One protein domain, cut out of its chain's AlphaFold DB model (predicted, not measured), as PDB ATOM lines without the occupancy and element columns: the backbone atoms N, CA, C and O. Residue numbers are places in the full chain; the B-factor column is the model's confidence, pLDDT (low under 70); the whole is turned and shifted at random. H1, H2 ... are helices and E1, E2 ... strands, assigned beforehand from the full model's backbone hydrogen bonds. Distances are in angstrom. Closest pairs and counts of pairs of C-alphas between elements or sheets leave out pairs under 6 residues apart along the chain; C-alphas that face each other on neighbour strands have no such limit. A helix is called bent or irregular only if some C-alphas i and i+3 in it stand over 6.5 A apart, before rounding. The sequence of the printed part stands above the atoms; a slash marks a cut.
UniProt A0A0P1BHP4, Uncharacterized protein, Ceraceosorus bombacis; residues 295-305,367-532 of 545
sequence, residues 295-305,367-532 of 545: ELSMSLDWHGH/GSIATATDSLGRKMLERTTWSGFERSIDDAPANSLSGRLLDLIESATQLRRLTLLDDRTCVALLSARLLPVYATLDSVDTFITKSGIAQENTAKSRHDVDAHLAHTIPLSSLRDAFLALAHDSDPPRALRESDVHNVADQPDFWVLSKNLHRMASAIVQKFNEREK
ATOM      1  N   GLU A 295     116.069  80.146 130.341       93.69
ATOM      2  CA  GLU A 295     116.113  80.453 128.907       93.69
ATOM      3  C   GLU A 295     114.699  80.711 128.363       93.69
ATOM      4  O   GLU A 295     113.764  79.969 128.679       93.69
ATOM      5  N   LEU A 296     114.543  81.748 127.536       92.44
ATOM      6  CA  LEU A 296     113.282  82.124 126.890       92.44
ATOM      7  C   LEU A 296     113.487  82.301 125.379       92.44
ATOM      8  O   LEU A 296     114.206  83.205 124.956       92.44
ATOM      9  N   SER A 297     112.826  81.479 124.563       88.75
ATOM     10  CA  SER A 297     112.639  81.729 123.127       88.75
ATOM     11  C   SER A 297     111.234  82.288 122.878       88.75
ATOM     12  O   SER A 297     110.278  81.815 123.492       88.75
ATOM     13  N   MET A 298     111.074  83.245 121.965       85.00
ATOM     14  CA  MET A 298     109.758  83.783 121.594       85.00
ATOM     15  C   MET A 298     109.622  84.008 120.093       85.00
ATOM     16  O   MET A 298     110.493  84.635 119.500       85.00
ATOM     17  N   SER A 299     108.494  83.582 119.529       78.50
ATOM     18  CA  SER A 299     107.985  83.925 118.203       78.50
ATOM     19  C   SER A 299     106.521  84.362 118.314       78.50
ATOM     20  O   SER A 299     105.762  83.798 119.104       78.50
ATOM     21  N   LEU A 300     106.124  85.350 117.519       71.00
ATOM     22  CA  LEU A 300     104.760  85.852 117.386       71.00
ATOM     23  C   LEU A 300     104.375  85.785 115.908       71.00
ATOM     24  O   LEU A 300     104.942  86.521 115.093       71.00
ATOM     25  N   ASP A 301     103.408  84.931 115.564       57.44
ATOM     26  CA  ASP A 301     102.900  84.923 114.196       57.44
ATOM     27  C   ASP A 301     102.061  86.183 113.963       57.44
ATOM     28  O   ASP A 301     101.247  86.609 114.784       57.44
ATOM     29  N   TRP A 302     102.314  86.816 112.831       56.81
ATOM     30  CA  TRP A 302     101.627  88.012 112.388       56.81
ATOM     31  C   TRP A 302     101.537  87.915 110.877       56.81
ATOM     32  O   TRP A 302     102.452  88.333 110.152       56.81
ATOM     33  N   HIS A 303     100.429  87.358 110.406       46.47
ATOM     34  CA  HIS A 303     100.047  87.455 109.008       46.47
ATOM     35  C   HIS A 303      99.722  88.924 108.719       46.47
ATOM     36  O   HIS A 303      98.768  89.517 109.218       46.47
ATOM     37  N   GLY A 304     100.642  89.574 108.009       39.72
ATOM     38  CA  GLY A 304     100.551  90.999 107.746       39.72
ATOM     39  C   GLY A 304      99.515  91.256 106.668       39.72
ATOM     40  O   GLY A 304      99.790  90.923 105.528       39.72
ATOM     41  N   HIS A 305      98.380  91.847 107.047       32.59
ATOM     42  CA  HIS A 305      97.573  92.817 106.284       32.59
ATOM     43  C   HIS A 305      96.247  93.146 106.994       32.59
ATOM     44  O   HIS A 305      95.634  94.163 106.670       32.59
ATOM     45  N   GLY A 367     105.375  97.969 115.257       53.47
ATOM     46  CA  GLY A 367     106.109  98.498 114.109       53.47
ATOM     47  C   GLY A 367     106.841  97.347 113.431       53.47
ATOM     48  O   GLY A 367     107.249  96.407 114.110       53.47
ATOM     49  N   SER A 368     107.039  97.428 112.121       64.81
ATOM     50  CA  SER A 368     108.018  96.567 111.461       64.81
ATOM     51  C   SER A 368     109.427  97.051 111.798       64.81
ATOM     52  O   SER A 368     109.642  98.236 112.065       64.81
ATOM     53  N   ILE A 369     110.401  96.149 111.764       73.00
ATOM     54  CA  ILE A 369     111.810  96.537 111.772       73.00
ATOM     55  C   ILE A 369     112.251  96.752 110.330       73.00
ATOM     56  O   ILE A 369     111.922  95.966 109.443       73.00
ATOM     57  N   ALA A 370     112.994  97.826 110.101       76.56
ATOM     58  CA  ALA A 370     113.740  98.050 108.879       76.56
ATOM     59  C   ALA A 370     115.235  98.139 109.200       76.56
ATOM     60  O   ALA A 370     115.633  98.555 110.288       76.56
ATOM     61  N   THR A 371     116.069  97.776 108.230       83.50
ATOM     62  CA  THR A 371     117.486  98.140 108.256       83.50
ATOM     63  C   THR A 371     117.627  99.619 107.924       83.50
ATOM     64  O   THR A 371     117.155 100.066 106.878       83.50
ATOM     65  N   ALA A 372     118.325 100.347 108.788       84.69
ATOM     66  CA  ALA A 372     118.743 101.724 108.576       84.69
ATOM     67  C   ALA A 372     120.276 101.824 108.560       84.69
ATOM     68  O   ALA A 372     120.987 100.886 108.934       84.69
ATOM     69  N   THR A 373     120.778 102.985 108.146       88.00
ATOM     70  CA  THR A 373     122.208 103.304 108.140       88.00
ATOM     71  C   THR A 373     122.416 104.652 108.816       88.00
ATOM     72  O   THR A 373     121.760 105.628 108.453       88.00
ATOM     73  N   ASP A 374     123.320 104.714 109.792       84.94
ATOM     74  CA  ASP A 374     123.621 105.944 110.522       84.94
ATOM     75  C   ASP A 374     124.434 106.953 109.683       84.94
ATOM     76  O   ASP A 374     124.876 106.685 108.561       84.94
ATOM     77  N   SER A 375     124.672 108.141 110.246       86.31
ATOM     78  CA  SER A 375     125.448 109.208 109.599       86.31
ATOM     79  C   SER A 375     126.927 108.873 109.351       86.31
ATOM     80  O   SER A 375     127.610 109.635 108.666       86.31
ATOM     81  N   LEU A 376     127.426 107.750 109.882       88.00
ATOM     82  CA  LEU A 376     128.782 107.232 109.690       88.00
ATOM     83  C   LEU A 376     128.822 106.020 108.741       88.00
ATOM     84  O   LEU A 376     129.895 105.461 108.516       88.00
ATOM     85  N   GLY A 377     127.687 105.622 108.157       87.06
ATOM     86  CA  GLY A 377     127.598 104.482 107.241       87.06
ATOM     87  C   GLY A 377     127.438 103.122 107.930       87.06
ATOM     88  O   GLY A 377     127.552 102.094 107.261       87.06
ATOM     89  N   ARG A 378     127.189 103.085 109.246       88.62
ATOM     90  CA  ARG A 378     127.004 101.848 110.017       88.62
ATOM     91  C   ARG A 378     125.548 101.402 109.961       88.62
ATOM     92  O   ARG A 378     124.639 102.208 110.145       88.62
ATOM     93  N   LYS A 379     125.333 100.110 109.730       88.56
ATOM     94  CA  LYS A 379     124.001  99.499 109.691       88.56
ATOM     95  C   LYS A 379     123.437  99.327 111.103       88.56
ATOM     96  O   LYS A 379     124.183  99.019 112.029       88.56
ATOM     97  N   MET A 380     122.126  99.489 111.246       88.12
ATOM     98  CA  MET A 380     121.392  99.321 112.504       88.12
ATOM     99  C   MET A 380     119.924  98.958 112.245       88.12
ATOM    100  O   MET A 380     119.453  99.028 111.106       88.12
ATOM    101  N   LEU A 381     119.199  98.567 113.293       84.88
ATOM    102  CA  LEU A 381     117.755  98.336 113.229       84.88
ATOM    103  C   LEU A 381     116.996  99.622 113.578       84.88
ATOM    104  O   LEU A 381     117.322 100.310 114.544       84.88
ATOM    105  N   GLU A 382     115.945  99.913 112.818       79.12
ATOM    106  CA  GLU A 382     115.043 101.044 113.038       79.12
ATOM    107  C   GLU A 382     113.581 100.572 113.023       79.12
ATOM    108  O   GLU A 382     113.207  99.666 112.272       79.12
ATOM    109  N   ARG A 383     112.729 101.174 113.863       72.81
ATOM    110  CA  ARG A 383     111.290 100.874 113.893       72.81
ATOM    111  C   ARG A 383     110.570 101.697 112.830       72.81
ATOM    112  O   ARG A 383     110.491 102.913 112.938       72.81
ATOM    113  N   THR A 384     109.918 101.031 111.884       63.06
ATOM    114  CA  THR A 384     108.987 101.670 110.945       63.06
ATOM    115  C   THR A 384     107.552 101.564 111.465       63.06
ATOM    116  O   THR A 384     106.997 100.477 111.638       63.06
ATOM    117  N   THR A 385     106.931 102.710 111.761       58.12
ATOM    118  CA  THR A 385     105.528 102.795 112.203       58.12
ATOM    119  C   THR A 385     104.588 103.078 111.038       58.12
ATOM    120  O   THR A 385     104.837 103.982 110.244       58.12
ATOM    121  N   TRP A 386     103.464 102.365 110.978       50.47
ATOM    122  CA  TRP A 386     102.537 102.397 109.840       50.47
ATOM    123  C   TRP A 386     101.669 103.670 109.761       50.47
ATOM    124  O   TRP A 386     101.023 103.908 108.747       50.47
ATOM    125  N   SER A 387     101.644 104.494 110.814       49.81
ATOM    126  CA  SER A 387     100.725 105.637 110.966       49.81
ATOM    127  C   SER A 387     101.407 107.009 111.057       49.81
ATOM    128  O   SER A 387     100.748 107.994 111.379       49.81
ATOM    129  N   GLY A 388     102.721 107.097 110.818       44.25
ATOM    130  CA  GLY A 388     103.487 108.352 110.924       44.25
ATOM    131  C   GLY A 388     103.674 108.890 112.354       44.25
ATOM    132  O   GLY A 388     104.308 109.925 112.536       44.25
ATOM    133  N   PHE A 389     103.157 108.188 113.366       47.91
ATOM    134  CA  PHE A 389     103.422 108.458 114.776       47.91
ATOM    135  C   PHE A 389     104.483 107.487 115.301       47.91
ATOM    136  O   PHE A 389     104.165 106.372 115.721       47.91
ATOM    137  N   GLU A 390     105.736 107.936 115.333       51.66
ATOM    138  CA  GLU A 390     106.806 107.267 116.075       51.66
ATOM    139  C   GLU A 390     106.502 107.308 117.581       51.66
ATOM    140  O   GLU A 390     106.793 108.282 118.275       51.66
ATOM    141  N   ARG A 391     105.898 106.239 118.101       56.66
ATOM    142  CA  ARG A 391     105.930 105.924 119.536       56.66
ATOM    143  C   ARG A 391     107.068 104.946 119.797       56.66
ATOM    144  O   ARG A 391     107.268 104.020 119.000       56.66
ATOM    145  N   SER A 392     107.784 105.098 120.914       68.06
ATOM    146  CA  SER A 392     108.721 104.055 121.339       68.06
ATOM    147  C   SER A 392     107.955 102.755 121.590       68.06
ATOM    148  O   SER A 392     106.741 102.751 121.821       68.06
ATOM    149  N   ILE A 393     108.654 101.623 121.549       77.62
ATOM    150  CA  ILE A 393     108.115 100.400 122.149       77.62
ATOM    151  C   ILE A 393     107.908 100.603 123.661       77.62
ATOM    152  O   ILE A 393     106.928 100.114 124.209       77.62
ATOM    153  N   ASP A 394     108.751 101.425 124.297       81.50
ATOM    154  CA  ASP A 394     108.657 101.783 125.719       81.50
ATOM    155  C   ASP A 394     107.365 102.555 126.066       81.50
ATOM    156  O   ASP A 394     106.937 102.531 127.217       81.50
ATOM    157  N   ASP A 395     106.733 103.211 125.082       78.19
ATOM    158  CA  ASP A 395     105.480 103.968 125.242       78.19
ATOM    159  C   ASP A 395     104.226 103.116 124.934       78.19
ATOM    160  O   ASP A 395     103.106 103.634 124.865       78.19
ATOM    161  N   ALA A 396     104.393 101.813 124.677       74.69
ATOM    162  CA  ALA A 396     103.285 100.912 124.392       74.69
ATOM    163  C   ALA A 396     102.439 100.664 125.660       74.69
ATOM    164  O   ALA A 396     102.996 100.334 126.708       74.69
ATOM    165  N   PRO A 397     101.092 100.755 125.605       71.88
ATOM    166  CA  PRO A 397     100.258 100.455 126.768       71.88
ATOM    167  C   PRO A 397     100.426  98.999 127.200       71.88
ATOM    168  O   PRO A 397     100.424  98.122 126.336       71.88
ATOM    169  N   ALA A 398     100.454  98.727 128.508       70.06
ATOM    170  CA  ALA A 398     100.621  97.377 129.073       70.06
ATOM    171  C   ALA A 398      99.701  96.319 128.428       70.06
ATOM    172  O   ALA A 398     100.129  95.219 128.106       70.06
ATOM    173  N   ASN A 399      98.443  96.670 128.135       67.69
ATOM    174  CA  ASN A 399      97.486  95.740 127.527       67.69
ATOM    175  C   ASN A 399      97.722  95.439 126.033       67.69
ATOM    176  O   ASN A 399      97.163  94.456 125.541       67.69
ATOM    177  N   SER A 400      98.511  96.256 125.324       69.38
ATOM    178  CA  SER A 400      98.883  96.042 123.915       69.38
ATOM    179  C   SER A 400      99.888  94.899 123.769       69.38
ATOM    180  O   SER A 400     100.629  94.609 124.703       69.38
ATOM    181  N   LEU A 401      99.976  94.280 122.588       72.44
ATOM    182  CA  LEU A 401     100.910  93.171 122.349       72.44
ATOM    183  C   LEU A 401     102.370  93.551 122.658       72.44
ATOM    184  O   LEU A 401     103.073  92.783 123.309       72.44
ATOM    185  N   SER A 402     102.805  94.753 122.264       74.69
ATOM    186  CA  SER A 402     104.144  95.259 122.596       74.69
ATOM    187  C   SER A 402     104.320  95.513 124.095       74.69
ATOM    188  O   SER A 402     105.358  95.150 124.636       74.69
ATOM    189  N   GLY A 403     103.316  96.071 124.783       75.75
ATOM    190  CA  GLY A 403     103.347  96.236 126.242       75.75
ATOM    191  C   GLY A 403     103.489  94.895 126.960       75.75
ATOM    192  O   GLY A 403     104.422  94.714 127.734       75.75
ATOM    193  N   ARG A 404     102.659  93.909 126.605       78.06
ATOM    194  CA  ARG A 404     102.718  92.559 127.185       78.06
ATOM    195  C   ARG A 404     104.018  91.822 126.879       78.06
ATOM    196  O   ARG A 404     104.481  91.071 127.728       78.06
ATOM    197  N   LEU A 405     104.616  92.025 125.701       82.38
ATOM    198  CA  LEU A 405     105.941  91.486 125.370       82.38
ATOM    199  C   LEU A 405     107.016  92.048 126.316       82.38
ATOM    200  O   LEU A 405     107.821  91.283 126.844       82.38
ATOM    201  N   LEU A 406     106.999  93.363 126.565       86.88
ATOM    202  CA  LEU A 406     107.902  94.007 127.524       86.88
ATOM    203  C   LEU A 406     107.659  93.488 128.947       86.88
ATOM    204  O   LEU A 406     108.600  93.037 129.595       86.88
ATOM    205  N   ASP A 407     106.405  93.490 129.404       86.88
ATOM    206  CA  ASP A 407     106.008  93.041 130.744       86.88
ATOM    207  C   ASP A 407     106.408  91.570 130.989       86.88
ATOM    208  O   ASP A 407     106.854  91.213 132.083       86.88
ATOM    209  N   LEU A 408     106.304  90.712 129.965       88.00
ATOM    210  CA  LEU A 408     106.710  89.307 130.029       88.00
ATOM    211  C   LEU A 408     108.227  89.154 130.209       88.00
ATOM    212  O   LEU A 408     108.660  88.416 131.093       88.00
ATOM    213  N   ILE A 409     109.031  89.861 129.406       92.06
ATOM    214  CA  ILE A 409     110.500  89.806 129.484       92.06
ATOM    215  C   ILE A 409     110.998  90.428 130.799       92.06
ATOM    216  O   ILE A 409     111.917  89.900 131.424       92.06
ATOM    217  N   GLU A 410     110.383  91.515 131.273       92.44
ATOM    218  CA  GLU A 410     110.731  92.121 132.564       92.44
ATOM    219  C   GLU A 410     110.454  91.212 133.759       92.44
ATOM    220  O   GLU A 410     111.259  91.188 134.700       92.44
ATOM    221  N   SER A 411     109.344  90.466 133.702       89.88
ATOM    222  CA  SER A 411     108.930  89.508 134.734       89.88
ATOM    223  C   SER A 411     109.912  88.346 134.894       89.88
ATOM    224  O   SER A 411     109.870  87.663 135.913       89.88
ATOM    225  N   ALA A 412     110.802  88.114 133.924       88.62
ATOM    226  CA  ALA A 412     111.707  86.970 133.843       88.62
ATOM    227  C   ALA A 412     112.881  87.037 134.854       88.62
ATOM    228  O   ALA A 412     114.048  87.154 134.485       88.62
ATOM    229  N   THR A 413     112.593  86.966 136.160       86.62
ATOM    230  CA  THR A 413     113.592  87.175 137.234       86.62
ATOM    231  C   THR A 413     114.760  86.184 137.234       86.62
ATOM    232  O   THR A 413     115.849  86.506 137.714       86.62
ATOM    233  N   GLN A 414     114.561  84.972 136.706       90.38
ATOM    234  CA  GLN A 414     115.600  83.942 136.633       90.38
ATOM    235  C   GLN A 414     116.360  83.927 135.301       90.38
ATOM    236  O   GLN A 414     117.379  83.233 135.218       90.38
ATOM    237  N   LEU A 415     115.956  84.744 134.325       94.62
ATOM    238  CA  LEU A 415     116.426  84.674 132.945       94.62
ATOM    239  C   LEU A 415     117.940  84.867 132.814       94.62
ATOM    240  O   LEU A 415     118.562  85.682 133.497       94.62
ATOM    241  N   ARG A 416     118.523  84.085 131.911       94.75
ATOM    242  CA  ARG A 416     119.926  84.137 131.496       94.75
ATOM    243  C   ARG A 416     120.056  84.271 129.989       94.75
ATOM    244  O   ARG A 416     120.960  84.955 129.538       94.75
ATOM    245  N   ARG A 417     119.173  83.657 129.199       94.06
ATOM    246  CA  ARG A 417     119.226  83.749 127.733       94.06
ATOM    247  C   ARG A 417     117.884  84.124 127.140       94.06
ATOM    248  O   ARG A 417     116.872  83.519 127.485       94.06
ATOM    249  N   LEU A 418     117.901  85.076 126.212       94.94
ATOM    250  CA  LEU A 418     116.737  85.461 125.418       94.94
ATOM    251  C   LEU A 418     116.990  85.145 123.940       94.94
ATOM    252  O   LEU A 418     118.045  85.472 123.405       94.94
ATOM    253  N   THR A 419     116.018  84.539 123.264       90.69
ATOM    254  CA  THR A 419     116.020  84.337 121.810       90.69
ATOM    255  C   THR A 419     114.747  84.914 121.195       90.69
ATOM    256  O   THR A 419     113.645  84.522 121.569       90.69
ATOM    257  N   LEU A 420     114.899  85.799 120.212       87.38
ATOM    258  CA  LEU A 420     113.805  86.438 119.474       87.38
ATOM    259  C   LEU A 420     113.719  85.824 118.067       87.38
ATOM    260  O   LEU A 420     114.627  85.984 117.253       87.38
ATOM    261  N   LEU A 421     112.669  85.049 117.803       79.31
ATOM    262  CA  LEU A 421     112.575  84.127 116.665       79.31
ATOM    263  C   LEU A 421     112.033  84.768 115.370       79.31
ATOM    264  O   LEU A 421     112.013  84.108 114.336       79.31
ATOM    265  N   ASP A 422     111.643  86.045 115.396       75.06
ATOM    266  CA  ASP A 422     111.135  86.778 114.226       75.06
ATOM    267  C   ASP A 422     111.295  88.307 114.370       75.06
ATOM    268  O   ASP A 422     111.656  88.826 115.430       75.06
ATOM    269  N   ASP A 423     110.982  89.063 113.311       73.00
ATOM    270  CA  ASP A 423     111.011  90.537 113.322       73.00
ATOM    271  C   ASP A 423     110.093  91.173 114.380       73.00
ATOM    272  O   ASP A 423     110.369  92.270 114.871       73.00
ATOM    273  N   ARG A 424     108.977  90.511 114.714       75.06
ATOM    274  CA  ARG A 424     107.916  91.041 115.585       75.06
ATOM    275  C   ARG A 424     108.331  90.983 117.046       75.06
ATOM    276  O   ARG A 424     107.939  91.835 117.830       75.06
ATOM    277  N   THR A 425     109.140  90.001 117.406       79.88
ATOM    278  CA  THR A 425     109.782  89.863 118.713       79.88
ATOM    279  C   THR A 425     111.080  90.668 118.775       79.88
ATOM    280  O   THR A 425     111.364  91.280 119.805       79.88
ATOM    281  N   CYS A 426     111.813  90.794 117.661       83.31
ATOM    282  CA  CYS A 426     113.031  91.609 117.575       83.31
ATOM    283  C   CYS A 426     112.841  93.098 117.934       83.31
ATOM    284  O   CYS A 426     113.827  93.745 118.280       83.31
ATOM    285  N   VAL A 427     111.621  93.668 117.918       80.56
ATOM    286  CA  VAL A 427     111.426  95.081 118.326       80.56
ATOM    287  C   VAL A 427     111.791  95.317 119.795       80.56
ATOM    288  O   VAL A 427     112.098  96.447 120.170       80.56
ATOM    289  N   ALA A 428     111.822  94.259 120.616       86.44
ATOM    290  CA  ALA A 428     112.314  94.304 121.990       86.44
ATOM    291  C   ALA A 428     113.767  94.819 122.081       86.44
ATOM    292  O   ALA A 428     114.083  95.558 123.010       86.44
ATOM    293  N   LEU A 429     114.614  94.543 121.075       88.50
ATOM    294  CA  LEU A 429     116.009  95.018 121.002       88.50
ATOM    295  C   LEU A 429     116.139  96.552 120.960       88.50
ATOM    296  O   LEU A 429     117.224  97.086 121.187       88.50
ATOM    297  N   LEU A 430     115.054  97.260 120.630       86.44
ATOM    298  CA  LEU A 430     114.992  98.722 120.569       86.44
ATOM    299  C   LEU A 430     114.468  99.350 121.873       86.44
ATOM    300  O   LEU A 430     114.453 100.574 121.997       86.44
ATOM    301  N   SER A 431     114.034  98.538 122.842       88.88
ATOM    302  CA  SER A 431     113.483  99.012 124.112       88.88
ATOM    303  C   SER A 431     114.576  99.501 125.059       88.88
ATOM    304  O   SER A 431     115.437  98.730 125.487       88.88
ATOM    305  N   ALA A 432     114.499 100.768 125.473       91.56
ATOM    306  CA  ALA A 432     115.310 101.255 126.585       91.56
ATOM    307  C   ALA A 432     114.869 100.604 127.908       91.56
ATOM    308  O   ALA A 432     115.711 100.278 128.746       91.56
ATOM    309  N   ARG A 433     113.559 100.368 128.072       91.12
ATOM    310  CA  ARG A 433     112.948  99.749 129.258       91.12
ATOM    311  C   ARG A 433     113.537  98.366 129.576       91.12
ATOM    312  O   ARG A 433     113.714  98.055 130.748       91.12
ATOM    313  N   LEU A 434     113.940  97.585 128.569       94.75
ATOM    314  CA  LEU A 434     114.568  96.269 128.765       94.75
ATOM    315  C   LEU A 434     116.080  96.284 129.058       94.75
ATOM    316  O   LEU A 434     116.614  95.244 129.441       94.75
ATOM    317  N   LEU A 435     116.793  97.415 128.957       96.38
ATOM    318  CA  LEU A 435     118.243  97.455 129.236       96.38
ATOM    319  C   LEU A 435     118.651  96.928 130.629       96.38
ATOM    320  O   LEU A 435     119.646  96.208 130.701       96.38
ATOM    321  N   PRO A 436     117.904  97.183 131.725       96.56
ATOM    322  CA  PRO A 436     118.172  96.561 133.023       96.56
ATOM    323  C   PRO A 436     118.010  95.033 133.033       96.56
ATOM    324  O   PRO A 436     118.612  94.374 133.875       96.56
ATOM    325  N   VAL A 437     117.202  94.456 132.132       96.06
ATOM    326  CA  VAL A 437     117.139  92.997 131.925       96.06
ATOM    327  C   VAL A 437     118.368  92.549 131.142       96.06
ATOM    328  O   VAL A 437     119.093  91.680 131.617       96.06
ATOM    329  N   TYR A 438     118.648  93.171 129.992       96.75
ATOM    330  CA  TYR A 438     119.774  92.811 129.122       96.75
ATOM    331  C   TYR A 438     121.131  92.851 129.838       96.75
ATOM    332  O   TYR A 438     121.933  91.939 129.669       96.75
ATOM    333  N   ALA A 439     121.339  93.819 130.735       96.12
ATOM    334  CA  ALA A 439     122.519  93.901 131.599       96.12
ATOM    335  C   ALA A 439     122.761  92.662 132.489       96.12
ATOM    336  O   ALA A 439     123.858  92.501 133.016       96.12
ATOM    337  N   THR A 440     121.755  91.802 132.678       94.75
ATOM    338  CA  THR A 440     121.802  90.608 133.541       94.75
ATOM    339  C   THR A 440     121.782  89.275 132.787       94.75
ATOM    340  O   THR A 440     121.741  88.222 133.427       94.75
ATOM    341  N   LEU A 441     121.809  89.297 131.449       96.31
ATOM    342  CA  LEU A 441     121.762  88.094 130.613       96.31
ATOM    343  C   LEU A 441     123.161  87.592 130.221       96.31
ATOM    344  O   LEU A 441     124.091  88.370 130.050       96.31
ATOM    345  N   ASP A 442     123.268  86.277 130.044       94.81
ATOM    346  CA  ASP A 442     124.410  85.564 129.466       94.81
ATOM    347  C   ASP A 442     124.407  85.631 127.920       94.81
ATOM    348  O   ASP A 442     125.467  85.539 127.307       94.81
ATOM    349  N   SER A 443     123.234  85.735 127.269       93.12
ATOM    350  CA  SER A 443     123.131  85.991 125.816       93.12
ATOM    351  C   SER A 443     121.788  86.593 125.373       93.12
ATOM    352  O   SER A 443     120.738  86.358 125.984       93.12
ATOM    353  N   VAL A 444     121.827  87.347 124.267       93.75
ATOM    354  CA  VAL A 444     120.667  87.871 123.531       93.75
ATOM    355  C   VAL A 444     120.807  87.506 122.053       93.75
ATOM    356  O   VAL A 444     121.627  88.069 121.331       93.75
ATOM    357  N   ASP A 445     119.961  86.592 121.593       90.19
ATOM    358  CA  ASP A 445     119.992  86.038 120.241       90.19
ATOM    359  C   ASP A 445     118.751  86.424 119.423       90.19
ATOM    360  O   ASP A 445     117.654  86.601 119.959       90.19
ATOM    361  N   THR A 446     118.897  86.478 118.098       86.44
ATOM    362  CA  THR A 446     117.772  86.511 117.149       86.44
ATOM    363  C   THR A 446     117.779  85.275 116.254       86.44
ATOM    364  O   THR A 446     118.775  84.555 116.182       86.44
ATOM    365  N   PHE A 447     116.699  85.047 115.507       76.56
ATOM    366  CA  PHE A 447     116.625  84.023 114.457       76.56
ATOM    367  C   PHE A 447     117.758  84.096 113.419       76.56
ATOM    368  O   PHE A 447     118.118  83.081 112.834       76.56
ATOM    369  N   ILE A 448     118.359  85.274 113.217       74.94
ATOM    370  CA  ILE A 448     119.480  85.477 112.288       74.94
ATOM    371  C   ILE A 448     120.827  85.131 112.934       74.94
ATOM    372  O   ILE A 448     121.724  84.643 112.248       74.94
ATOM    373  N   THR A 449     120.996  85.380 114.237       74.94
ATOM    374  CA  THR A 449     122.269  85.121 114.937       74.94
ATOM    375  C   THR A 449     122.352  83.714 115.521       74.94
ATOM    376  O   THR A 449     123.450  83.179 115.689       74.94
ATOM    377  N   LYS A 450     121.208  83.081 115.811       72.50
ATOM    378  CA  LYS A 450     121.156  81.765 116.445       72.50
ATOM    379  C   LYS A 450     121.398  80.642 115.440       72.50
ATOM    380  O   LYS A 450     120.581  80.348 114.568       72.50
ATOM    381  N   SER A 451     122.517  79.947 115.622       53.75
ATOM    382  CA  SER A 451     122.881  78.783 114.810       53.75
ATOM    383  C   SER A 451     121.802  77.693 114.866       53.75
ATOM    384  O   SER A 451     121.413  77.250 115.944       53.75
ATOM    385  N   GLY A 452     121.351  77.233 113.696       50.44
ATOM    386  CA  GLY A 452     120.401  76.122 113.554       50.44
ATOM    387  C   GLY A 452     118.919  76.503 113.472       50.44
ATOM    388  O   GLY A 452     118.117  75.628 113.156       50.44
ATOM    389  N   ILE A 453     118.537  77.773 113.671       50.94
ATOM    390  CA  ILE A 453     117.146  78.236 113.480       50.94
ATOM    391  C   ILE A 453     116.984  78.880 112.097       50.94
ATOM    392  O   ILE A 453     116.680  80.058 111.951       50.94
ATOM    393  N   ALA A 454     117.174  78.075 111.052       38.22
ATOM    394  CA  ALA A 454     116.740  78.433 109.707       38.22
ATOM    395  C   ALA A 454     115.312  77.908 109.495       38.22
ATOM    396  O   ALA A 454     115.123  76.814 108.964       38.22
ATOM    397  N   GLN A 455     114.297  78.661 109.934       42.56
ATOM    398  CA  GLN A 455     112.921  78.361 109.536       42.56
ATOM    399  C   GLN A 455     112.747  78.667 108.041       42.56
ATOM    400  O   GLN A 455     112.646  79.817 107.607       42.56
ATOM    401  N   GLU A 456     112.704  77.604 107.241       37.81
ATOM    402  CA  GLU A 456     112.313  77.646 105.836       37.81
ATOM    403  C   GLU A 456     110.839  78.074 105.710       37.81
ATOM    404  O   GLU A 456     109.955  77.223 105.698       37.81
ATOM    405  N   ASN A 457     110.568  79.387 105.644       34.81
ATOM    406  CA  ASN A 457     109.619  80.006 104.693       34.81
ATOM    407  C   ASN A 457     109.454  81.534 104.846       34.81
ATOM    408  O   ASN A 457     109.092  82.190 103.870       34.81
ATOM    409  N   THR A 458     109.780  82.136 105.994       39.66
ATOM    410  CA  THR A 458     109.735  83.605 106.189       39.66
ATOM    411  C   THR A 458     110.959  84.343 105.626       39.66
ATOM    412  O   THR A 458     110.880  85.530 105.323       39.66
ATOM    413  N   ALA A 459     112.071  83.642 105.384       40.34
ATOM    414  CA  ALA A 459     113.381  84.200 105.017       40.34
ATOM    415  C   ALA A 459     113.500  84.883 103.625       40.34
ATOM    416  O   ALA A 459     114.609  85.072 103.125       40.34
ATOM    417  N   LYS A 460     112.395  85.246 102.957       39.47
ATOM    418  CA  LYS A 460     112.406  85.853 101.607       39.47
ATOM    419  C   LYS A 460     112.389  87.387 101.576       39.47
ATOM    420  O   LYS A 460     112.501  87.951 100.487       39.47
ATOM    421  N   SER A 461     112.309  88.079 102.716       45.25
ATOM    422  CA  SER A 461     112.254  89.549 102.752       45.25
ATOM    423  C   SER A 461     113.208  90.202 103.759       45.25
ATOM    424  O   SER A 461     112.842  90.443 104.899       45.25
ATOM    425  N   ARG A 462     114.371  90.648 103.256       54.50
ATOM    426  CA  ARG A 462     115.173  91.766 103.806       54.50
ATOM    427  C   ARG A 462     115.639  91.634 105.270       54.50
ATOM    428  O   ARG A 462     115.287  92.464 106.102       54.50
ATOM    429  N   HIS A 463     116.547  90.701 105.540       65.25
ATOM    430  CA  HIS A 463     117.288  90.677 106.807       65.25
ATOM    431  C   HIS A 463     118.767  90.977 106.575       65.25
ATOM    432  O   HIS A 463     119.490  90.183 105.974       65.25
ATOM    433  N   ASP A 464     119.212  92.146 107.036       74.12
ATOM    434  CA  ASP A 464     120.620  92.529 107.007       74.12
ATOM    435  C   ASP A 464     121.304  92.054 108.296       74.12
ATOM    436  O   ASP A 464     121.075  92.603 109.375       74.12
ATOM    437  N   VAL A 465     122.122  91.003 108.184       82.81
ATOM    438  CA  VAL A 465     122.796  90.354 109.321       82.81
ATOM    439  C   VAL A 465     123.571  91.369 110.164       82.81
ATOM    440  O   VAL A 465     123.444  91.373 111.387       82.81
ATOM    441  N   ASP A 466     124.300  92.277 109.514       85.50
ATOM    442  CA  ASP A 466     125.122  93.291 110.182       85.50
ATOM    443  C   ASP A 466     124.270  94.224 111.062       85.50
ATOM    444  O   ASP A 466     124.706  94.647 112.131       85.50
ATOM    445  N   ALA A 467     123.037  94.523 110.636       85.12
ATOM    446  CA  ALA A 467     122.120  95.387 111.369       85.12
ATOM    447  C   ALA A 467     121.609  94.719 112.655       85.12
ATOM    448  O   ALA A 467     121.532  95.374 113.692       85.12
ATOM    449  N   HIS A 468     121.316  93.413 112.619       87.38
ATOM    450  CA  HIS A 468     120.966  92.663 113.830       87.38
ATOM    451  C   HIS A 468     122.177  92.511 114.759       87.38
ATOM    452  O   HIS A 468     122.039  92.741 115.961       87.38
ATOM    453  N   LEU A 469     123.365  92.216 114.215       89.38
ATOM    454  CA  LEU A 469     124.609  92.122 114.990       89.38
ATOM    455  C   LEU A 469     124.950  93.431 115.722       89.38
ATOM    456  O   LEU A 469     125.407  93.381 116.863       89.38
ATOM    457  N   ALA A 470     124.662  94.592 115.120       89.94
ATOM    458  CA  ALA A 470     124.860  95.904 115.741       89.94
ATOM    459  C   ALA A 470     124.039  96.126 117.031       89.94
ATOM    460  O   ALA A 470     124.402  96.982 117.835       89.94
ATOM    461  N   HIS A 471     122.964  95.357 117.254       91.00
ATOM    462  CA  HIS A 471     122.190  95.372 118.503       91.00
ATOM    463  C   HIS A 471     122.480  94.149 119.385       91.00
ATOM    464  O   HIS A 471     122.648  94.299 120.594       91.00
ATOM    465  N   THR A 472     122.556  92.939 118.820       92.06
ATOM    466  CA  THR A 472     122.685  91.702 119.613       92.06
ATOM    467  C   THR A 472     124.058  91.521 120.246       92.06
ATOM    468  O   THR A 472     124.123  91.049 121.382       92.06
ATOM    469  N   ILE A 473     125.146  91.904 119.559       92.56
ATOM    470  CA  ILE A 473     126.501  91.797 120.122       92.56
ATOM    471  C   ILE A 473     126.627  92.714 121.350       92.56
ATOM    472  O   ILE A 473     126.912  92.185 122.425       92.56
ATOM    473  N   PRO A 474     126.333  94.033 121.276       94.44
ATOM    474  CA  PRO A 474     126.478  94.894 122.446       94.44
ATOM    475  C   PRO A 474     125.537  94.492 123.585       94.44
ATOM    476  O   PRO A 474     125.969  94.461 124.732       94.44
ATOM    477  N   LEU A 475     124.284  94.112 123.291       96.06
ATOM    478  CA  LEU A 475     123.340  93.653 124.319       96.06
ATOM    479  C   LEU A 475     123.817  92.381 125.037       96.06
ATOM    480  O   LEU A 475     123.673  92.300 126.253       96.06
ATOM    481  N   SER A 476     124.412  91.424 124.317       94.25
ATOM    482  CA  SER A 476     124.977  90.206 124.919       94.25
ATOM    483  C   SER A 476     126.242  90.483 125.737       94.25
ATOM    484  O   SER A 476     126.478  89.823 126.742       94.25
ATOM    485  N   SER A 477     127.047  91.476 125.346       95.56
ATOM    486  CA  SER A 477     128.289  91.839 126.043       95.56
ATOM    487  C   SER A 477     128.101  92.763 127.256       95.56
ATOM    488  O   SER A 477     129.067  92.998 127.982       95.56
ATOM    489  N   LEU A 478     126.891  93.287 127.512       96.25
ATOM    490  CA  LEU A 478     126.633  94.202 128.637       96.25
ATOM    491  C   LEU A 478     126.993  93.585 129.995       96.25
ATOM    492  O   LEU A 478     127.657  94.239 130.800       96.25
ATOM    493  N   ARG A 479     126.564  92.341 130.253       95.56
ATOM    494  CA  ARG A 479     126.791  91.676 131.544       95.56
ATOM    495  C   ARG A 479     128.282  91.529 131.830       95.56
ATOM    496  O   ARG A 479     128.732  91.937 132.896       95.56
ATOM    497  N   ASP A 480     129.048  91.028 130.865       95.12
ATOM    498  CA  ASP A 480     130.495  90.832 131.003       95.12
ATOM    499  C   ASP A 480     131.247  92.161 131.180       95.12
ATOM    500  O   ASP A 480     132.141  92.253 132.023       95.12
ATOM    501  N   ALA A 481     130.847  93.222 130.466       95.50
ATOM    502  CA  ALA A 481     131.427  94.556 130.632       95.50
ATOM    503  C   ALA A 481     131.194  95.130 132.045       95.50
ATOM    504  O   ALA A 481     132.096  95.737 132.629       95.50
ATOM    505  N   PHE A 482     130.012  94.913 132.631       95.62
ATOM    506  CA  PHE A 482     129.721  95.325 134.008       95.62
ATOM    507  C   PHE A 482     130.381  94.420 135.057       95.62
ATOM    508  O   PHE A 482     130.870  94.929 136.066       95.62
ATOM    509  N   LEU A 483     130.451  93.105 134.814       93.19
ATOM    510  CA  LEU A 483     131.162  92.157 135.676       93.19
ATOM    511  C   LEU A 483     132.653  92.501 135.757       93.19
ATOM    512  O   LEU A 483     133.187  92.531 136.863       93.19
ATOM    513  N   ALA A 484     133.302  92.829 134.635       92.00
ATOM    514  CA  ALA A 484     134.691  93.288 134.626       92.00
ATOM    515  C   ALA A 484     134.880  94.513 135.538       92.00
ATOM    516  O   ALA A 484     135.672  94.476 136.475       92.00
ATOM    517  N   LEU A 485     134.070  95.568 135.382       90.81
ATOM    518  CA  LEU A 485     134.180  96.776 136.218       90.81
ATOM    519  C   LEU A 485     133.905  96.524 137.715       90.81
ATOM    520  O   LEU A 485     134.515  97.172 138.577       90.81
ATOM    521  N   ALA A 486     133.003  95.593 138.036       88.00
ATOM    522  CA  ALA A 486     132.665  95.222 139.409       88.00
ATOM    523  C   ALA A 486     133.728  94.329 140.082       88.00
ATOM    524  O   ALA A 486     133.990  94.504 141.277       88.00
ATOM    525  N   HIS A 487     134.339  93.401 139.335       83.00
ATOM    526  CA  HIS A 487     135.269  92.383 139.843       83.00
ATOM    527  C   HIS A 487     136.760  92.707 139.655       83.00
ATOM    528  O   HIS A 487     137.559  92.231 140.456       83.00
ATOM    529  N   ASP A 488     137.138  93.551 138.688       81.62
ATOM    530  CA  ASP A 488     138.512  94.077 138.551       81.62
ATOM    531  C   ASP A 488     138.834  95.136 139.626       81.62
ATOM    532  O   ASP A 488     139.979  95.559 139.797       81.62
ATOM    533  N   SER A 489     137.817  95.569 140.377       70.75
ATOM    534  CA  SER A 489     137.993  96.311 141.624       70.75
ATOM    535  C   SER A 489     138.420  95.346 142.739       70.75
ATOM    536  O   SER A 489     137.732  94.358 142.975       70.75
ATOM    537  N   ASP A 490     139.502  95.648 143.468       71.94
ATOM    538  CA  ASP A 490     139.905  94.906 144.676       71.94
ATOM    539  C   ASP A 490     139.700  95.775 145.941       71.94
ATOM    540  O   ASP A 490     140.368  96.808 146.081       71.94
ATOM    541  N   PRO A 491     138.778  95.417 146.860       77.44
ATOM    542  CA  PRO A 491     137.838  94.296 146.774       77.44
ATOM    543  C   PRO A 491     136.704  94.547 145.756       77.44
ATOM    544  O   PRO A 491     136.386  95.711 145.475       77.44
ATOM    545  N   PRO A 492     136.034  93.481 145.263       83.12
ATOM    546  CA  PRO A 492     134.888  93.606 144.370       83.12
ATOM    547  C   PRO A 492     133.794  94.493 144.961       83.12
ATOM    548  O   PRO A 492     133.499  94.431 146.159       83.12
ATOM    549  N   ARG A 493     133.180  95.321 144.115       89.62
ATOM    550  CA  ARG A 493     132.257  96.378 144.546       89.62
ATOM    551  C   ARG A 493     130.955  96.370 143.758       89.62
ATOM    552  O   ARG A 493     130.898  95.902 142.628       89.62
ATOM    553  N   ALA A 494     129.937  96.996 144.342       91.44
ATOM    554  CA  ALA A 494     128.721  97.361 143.630       91.44
ATOM    555  C   ALA A 494     129.032  98.238 142.399       91.44
ATOM    556  O   ALA A 494     129.866  99.158 142.464       91.44
ATOM    557  N   LEU A 495     128.318  97.968 141.305       94.12
ATOM    558  CA  LEU A 495     128.276  98.808 140.112       94.12
ATOM    559  C   LEU A 495     127.690 100.184 140.472       94.12
ATOM    560  O   LEU A 495     126.803 100.282 141.323       94.12
ATOM    561  N   ARG A 496     128.182 101.245 139.833       94.31
ATOM    562  CA  ARG A 496     127.734 102.638 139.994       94.31
ATOM    563  C   ARG A 496     127.289 103.207 138.650       94.31
ATOM    564  O   ARG A 496     127.707 102.732 137.601       94.31
ATOM    565  N   GLU A 497     126.511 104.286 138.669       96.81
ATOM    566  CA  GLU A 497     126.032 104.939 137.436       96.81
ATOM    567  C   GLU A 497     127.188 105.404 136.536       96.81
ATOM    568  O   GLU A 497     127.120 105.262 135.317       96.81
ATOM    569  N   SER A 498     128.300 105.847 137.136       95.62
ATOM    570  CA  SER A 498     129.540 106.176 136.421       95.62
ATOM    571  C   SER A 498     130.115 105.001 135.630       95.62
ATOM    572  O   SER A 498     130.690 105.209 134.570       95.62
ATOM    573  N   ASP A 499     129.962 103.770 136.124       96.00
ATOM    574  CA  ASP A 499     130.433 102.571 135.426       96.00
ATOM    575  C   ASP A 499     129.544 102.281 134.210       96.00
ATOM    576  O   ASP A 499     130.049 101.958 133.139       96.00
ATOM    577  N   VAL A 500     128.228 102.488 134.346       96.81
ATOM    578  CA  VAL A 500     127.285 102.364 133.226       96.81
ATOM    579  C   VAL A 500     127.546 103.420 132.155       96.81
ATOM    580  O   VAL A 500     127.509 103.101 130.970       96.81
ATOM    581  N   HIS A 501     127.877 104.653 132.544       97.00
ATOM    582  CA  HIS A 501     128.304 105.692 131.603       97.00
ATOM    583  C   HIS A 501     129.628 105.331 130.909       97.00
ATOM    584  O   HIS A 501     129.701 105.399 129.687       97.00
ATOM    585  N   ASN A 502     130.627 104.828 131.644       95.12
ATOM    586  CA  ASN A 502     131.898 104.380 131.059       95.12
ATOM    587  C   ASN A 502     131.731 103.242 130.032       95.12
ATOM    588  O   ASN A 502     132.544 103.135 129.118       95.12
ATOM    589  N   VAL A 503     130.720 102.374 130.176       96.19
ATOM    590  CA  VAL A 503     130.363 101.366 129.155       96.19
ATOM    591  C   VAL A 503     129.573 101.997 128.008       96.19
ATOM    592  O   VAL A 503     129.842 101.698 126.850       96.19
ATOM    593  N   ALA A 504     128.646 102.914 128.297       96.06
ATOM    594  CA  ALA A 504     127.864 103.630 127.288       96.06
ATOM    595  C   ALA A 504     128.717 104.475 126.322       96.06
ATOM    596  O   ALA A 504     128.327 104.649 125.166       96.06
ATOM    597  N   ASP A 505     129.866 104.978 126.778       95.38
ATOM    598  CA  ASP A 505     130.819 105.763 125.985       95.38
ATOM    599  C   ASP A 505     131.816 104.899 125.174       95.38
ATOM    600  O   ASP A 505     132.609 105.431 124.391       95.38
ATOM    601  N   GLN A 506     131.804 103.565 125.323       95.25
ATOM    602  CA  GLN A 506     132.686 102.678 124.552       95.25
ATOM    603  C   GLN A 506     132.216 102.532 123.091       95.25
ATOM    604  O   GLN A 506     131.011 102.430 122.841       95.25
ATOM    605  N   PRO A 507     133.143 102.436 122.109       92.88
ATOM    606  CA  PRO A 507     132.795 102.330 120.690       92.88
ATOM    607  C   PRO A 507     131.846 101.177 120.354       92.88
ATOM    608  O   PRO A 507     130.990 101.342 119.489       92.88
ATOM    609  N   ASP A 508     131.969 100.044 121.046       92.62
ATOM    610  CA  ASP A 508     131.177  98.840 120.781       92.62
ATOM    611  C   ASP A 508     129.705  99.005 121.198       92.62
ATOM    612  O   ASP A 508     128.817  98.422 120.583       92.62
ATOM    613  N   PHE A 509     129.410  99.876 122.170       94.69
ATOM    614  CA  PHE A 509     128.060 100.104 122.702       94.69
ATOM    615  C   PHE A 509     127.344 101.308 122.064       94.69
ATOM    616  O   PHE A 509     126.300 101.741 122.555       94.69
ATOM    617  N   TRP A 510     127.856 101.841 120.947       93.19
ATOM    618  CA  TRP A 510     127.377 103.084 120.323       93.19
ATOM    619  C   TRP A 510     125.864 103.131 120.038       93.19
ATOM    620  O   TRP A 510     125.248 104.180 120.225       93.19
ATOM    621  N   VAL A 511     125.261 102.009 119.622       91.25
ATOM    622  CA  VAL A 511     123.809 101.868 119.376       91.25
ATOM    623  C   VAL A 511     122.999 102.086 120.657       91.25
ATOM    624  O   VAL A 511     121.902 102.642 120.628       91.25
ATOM    625  N   LEU A 512     123.541 101.644 121.792       93.75
ATOM    626  CA  LEU A 512     122.862 101.619 123.084       93.75
ATOM    627  C   LEU A 512     123.179 102.851 123.940       93.75
ATOM    628  O   LEU A 512     122.370 103.201 124.798       93.75
ATOM    629  N   SER A 513     124.318 103.510 123.698       93.94
ATOM    630  CA  SER A 513     124.898 104.624 124.467       93.94
ATOM    631  C   SER A 513     123.861 105.559 125.111       93.94
ATOM    632  O   SER A 513     123.708 105.584 126.334       93.94
ATOM    633  N   LYS A 514     123.051 106.258 124.300       93.81
ATOM    634  CA  LYS A 514     122.015 107.199 124.772       93.81
ATOM    635  C   LYS A 514     121.036 106.567 125.772       93.81
ATOM    636  O   LYS A 514     120.657 107.207 126.756       93.81
ATOM    637  N   ASN A 515     120.614 105.331 125.521       94.38
ATOM    638  CA  ASN A 515     119.664 104.625 126.374       94.38
ATOM    639  C   ASN A 515     120.351 104.033 127.618       94.38
ATOM    640  O   ASN A 515     119.743 104.038 128.684       94.38
ATOM    641  N   LEU A 516     121.624 103.629 127.536       96.88
ATOM    642  CA  LEU A 516     122.427 103.224 128.697       96.88
ATOM    643  C   LEU A 516     122.627 104.385 129.682       96.88
ATOM    644  O   LEU A 516     122.403 104.201 130.875       96.88
ATOM    645  N   HIS A 517     122.943 105.599 129.206       96.75
ATOM    646  CA  HIS A 517     122.975 106.782 130.080       96.75
ATOM    647  C   HIS A 517     121.607 107.052 130.725       96.75
ATOM    648  O   HIS A 517     121.541 107.308 131.925       96.75
ATOM    649  N   ARG A 518     120.510 106.957 129.955       95.88
ATOM    650  CA  ARG A 518     119.139 107.173 130.456       95.88
ATOM    651  C   ARG A 518     118.720 106.152 131.521       95.88
ATOM    652  O   ARG A 518     117.970 106.507 132.424       95.88
ATOM    653  N   MET A 519     119.172 104.905 131.404       97.06
ATOM    654  CA  MET A 519     118.745 103.782 132.249       97.06
ATOM    655  C   MET A 519     119.757 103.416 133.346       97.06
ATOM    656  O   MET A 519     119.554 102.420 134.040       97.06
ATOM    657  N   ALA A 520     120.823 104.205 133.530       96.94
ATOM    658  CA  ALA A 520     121.953 103.877 134.400       96.94
ATOM    659  C   ALA A 520     121.547 103.462 135.825       96.94
ATOM    660  O   ALA A 520     121.969 102.402 136.284       96.94
ATOM    661  N   SER A 521     120.673 104.223 136.492       96.75
ATOM    662  CA  SER A 521     120.196 103.912 137.850       96.75
ATOM    663  C   SER A 521     119.460 102.566 137.927       96.75
ATOM    664  O   SER A 521     119.685 101.778 138.843       96.75
ATOM    665  N   ALA A 522     118.607 102.274 136.938       96.19
ATOM    666  CA  ALA A 522     117.824 101.039 136.882       96.19
ATOM    667  C   ALA A 522     118.698  99.816 136.548       96.19
ATOM    668  O   ALA A 522     118.503  98.745 137.123       96.19
ATOM    669  N   ILE A 523     119.689  99.991 135.665       97.12
ATOM    670  CA  ILE A 523     120.716  98.982 135.365       97.12
ATOM    671  C   ILE A 523     121.512  98.664 136.636       97.12
ATOM    672  O   ILE A 523     121.593  97.502 137.021       97.12
ATOM    673  N   VAL A 524     122.026  99.687 137.328       96.50
ATOM    674  CA  VAL A 524     122.768  99.548 138.594       96.50
ATOM    675  C   VAL A 524     121.961  98.781 139.639       96.50
ATOM    676  O   VAL A 524     122.490  97.852 140.248       96.50
ATOM    677  N   GLN A 525     120.687  99.132 139.833       94.81
ATOM    678  CA  GLN A 525     119.817  98.451 140.789       94.81
ATOM    679  C   GLN A 525     119.646  96.964 140.440       94.81
ATOM    680  O   GLN A 525     119.973  96.105 141.260       94.81
ATOM    681  N   LYS A 526     119.180  96.655 139.220       93.94
ATOM    682  CA  LYS A 526     118.848  95.278 138.812       93.94
ATOM    683  C   LYS A 526     120.089  94.384 138.702       93.94
ATOM    684  O   LYS A 526     120.036  93.218 139.093       93.94
ATOM    685  N   PHE A 527     121.218  94.930 138.249       94.75
ATOM    686  CA  PHE A 527     122.496  94.220 138.171       94.75
ATOM    687  C   PHE A 527     123.054  93.877 139.557       94.75
ATOM    688  O   PHE A 527     123.369  92.719 139.829       94.75
ATOM    689  N   ASN A 528     123.128  94.858 140.466       94.00
ATOM    690  CA  ASN A 528     123.661  94.629 141.812       94.00
ATOM    691  C   ASN A 528     122.784  93.668 142.629       94.00
ATOM    692  O   ASN A 528     123.315  92.865 143.398       94.00
ATOM    693  N   GLU A 529     121.460  93.710 142.449       92.12
ATOM    694  CA  GLU A 529     120.534  92.738 143.039       92.12
ATOM    695  C   GLU A 529     120.794  91.319 142.507       92.12
ATOM    696  O   GLU A 529     120.983  90.386 143.295       92.12
ATOM    697  N   ARG A 530     120.884  91.160 141.177       89.88
ATOM    698  CA  ARG A 530     121.116  89.873 140.502       89.88
ATOM    699  C   ARG A 530     122.429  89.213 140.915       89.88
ATOM    700  O   ARG A 530     122.430  88.048 141.314       89.88
ATOM    701  N   GLU A 531     123.528  89.957 140.834       89.94
ATOM    702  CA  GLU A 531     124.881  89.472 141.134       89.94
ATOM    703  C   GLU A 531     125.198  89.503 142.646       89.94
ATOM    704  O   GLU A 531     126.285  89.120 143.075       89.94
ATOM    705  N   LYS A 532     124.236  89.931 143.483       87.31
ATOM    706  CA  LYS A 532     124.348  90.062 144.952       87.31
ATOM    707  C   LYS A 532     125.448  91.030 145.412       87.31
ATOM    708  O   LYS A 532     125.884  90.996 146.568       87.31
TER     709      LYS A 532
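This is residues 295 to 305 and 367 to 532 of the 545 residues of an uncharacterized protein of Ceraceosorus bombacis (UniProt A0A0P1BHP4). What does one see first? A small parallel sheet, E1 E4 E5, and the hairpin E2 E3 are two walls, with H2 and arm H4a of the bent helix H4 between them; at one end of the domain H4b, H5 and H6 make a helical head, with the short H3 beside H6. H1 lies on the other side of H2 from H4a. What is it made of? The printed part has 177 residues, with six named helices and five named strands in the order E1 E2 E3 H1 E4 H2 H3 E5 H4 H5 H6, and its class is mixed, helices and strands. It is compact, with a radius of gyration of the C-alphas of 16.4 A, yet elongated in outline, spanning 56 by 36 by 36 A.

Which strands stand beside the first one? E1, residues 295 to 298, is an edge strand and runs parallel to the inner strand E4, residues 417 to 420, at 8 degrees, with N 296 and O 417 within hydrogen-bond range at 2.9 A. E4 is parallel to the other edge strand, E5, residues 443 to 446, at 13 degrees, with N 420 and O 445 at 2.9 A. E4, H2 of residues 423 to 430, H3 of residues 435 to 438, and E5 form a strand-helix-strand unit, two parallel neighbour strands with helices between them, and its crossover is right-handed. What is on this sheet? H4, residues 465 to 487, was assigned as one helix by its hydrogen bonds but is bent, with C-alphas 476 and 479 7.0 A apart; its arms are H4a, residues 465 to 476, and H4b, residues 479 to 487. H2 and H4a are on the same face: H2 has a height over the sheet of 7.6 A, while H4a, at 4.1 A, is only just above the sheet's level and over none of the strands. The closest C-alphas of E5 and H4a, those of Ser 443 and Ser 476, are 4.7 A apart. Where are the hairpin and the helix after it? E2, residues 368 to 373, and E3, residues 379 to 384, are an antiparallel hairpin, with N 370 and O 382 within hydrogen-bond range at 2.9 A. The closest C-alphas of E3 and H4a, those of Met 380 and Ala 467, are 4.2 A apart, and those of E2 and H2, Ile 369 and Asp 423, 6.2 A. H1, residues 401 to 410, and H2 only just touch, with 3 pairs of C-alphas within 8 A, the closest being Leu 406 and Ala 428 at 7.1 A. How do the last helices meet? H6, residues 513 to 530, touches H3, with C-alphas 436 and 523 closest at 4.2 A, and touches H5, residues 497 to 504, with C-alphas 513 and 504 closest at 4.2 A. H4b and H5 are a helical hairpin and touch, opposite ways at a steep tilt of 45 degrees, with C-alphas 485 and 499 closest at 6.9 A. Every O i to N i+4 pair is within hydrogen-bond range in H1, H4b and H5, against 6 of 8 in H4a, 12 of 14 in H6 and 0 of 4 in H2, which has 4 of 5 O i to N i+3 pairs within range; H3 is too short for an i+4 pair.

Where do the strands begin? E1 begins at C-alpha 295, (116.113, 80.453, 128.907). E2 is 16.1 A long and E3 15.2 A. How long are the helices? H1 measures 14.2 A, H2 11.6 A, H4a 15.8 A, H4b 11.9 A and H5 10.4 A. H6 measures 22.1 A and ends at C-alpha 530, (121.116, 89.873, 140.502); it is irregular, with C-alphas 518 and 521 8.2 A apart, and has a kink of 72 degrees near residue 521.

How far does it reach, and where is it cut? The two C-alphas farthest apart, those of His 305 and Asp 490, are 57.2 A apart. Residues 306 to 366 are not printed, and C-alphas 305 and 367 are 12.9 A apart across the cut. Which links are long, and where is confidence low? Of the links that are printed whole, E3 to H1 with 16 residues and E5 to H4 with 18 are long. The mean pLDDT of the printed part is 81.8, and residues 301 to 305, 367 to 368, 384 to 392, 399 to 400 and 451 to 463 are under 70.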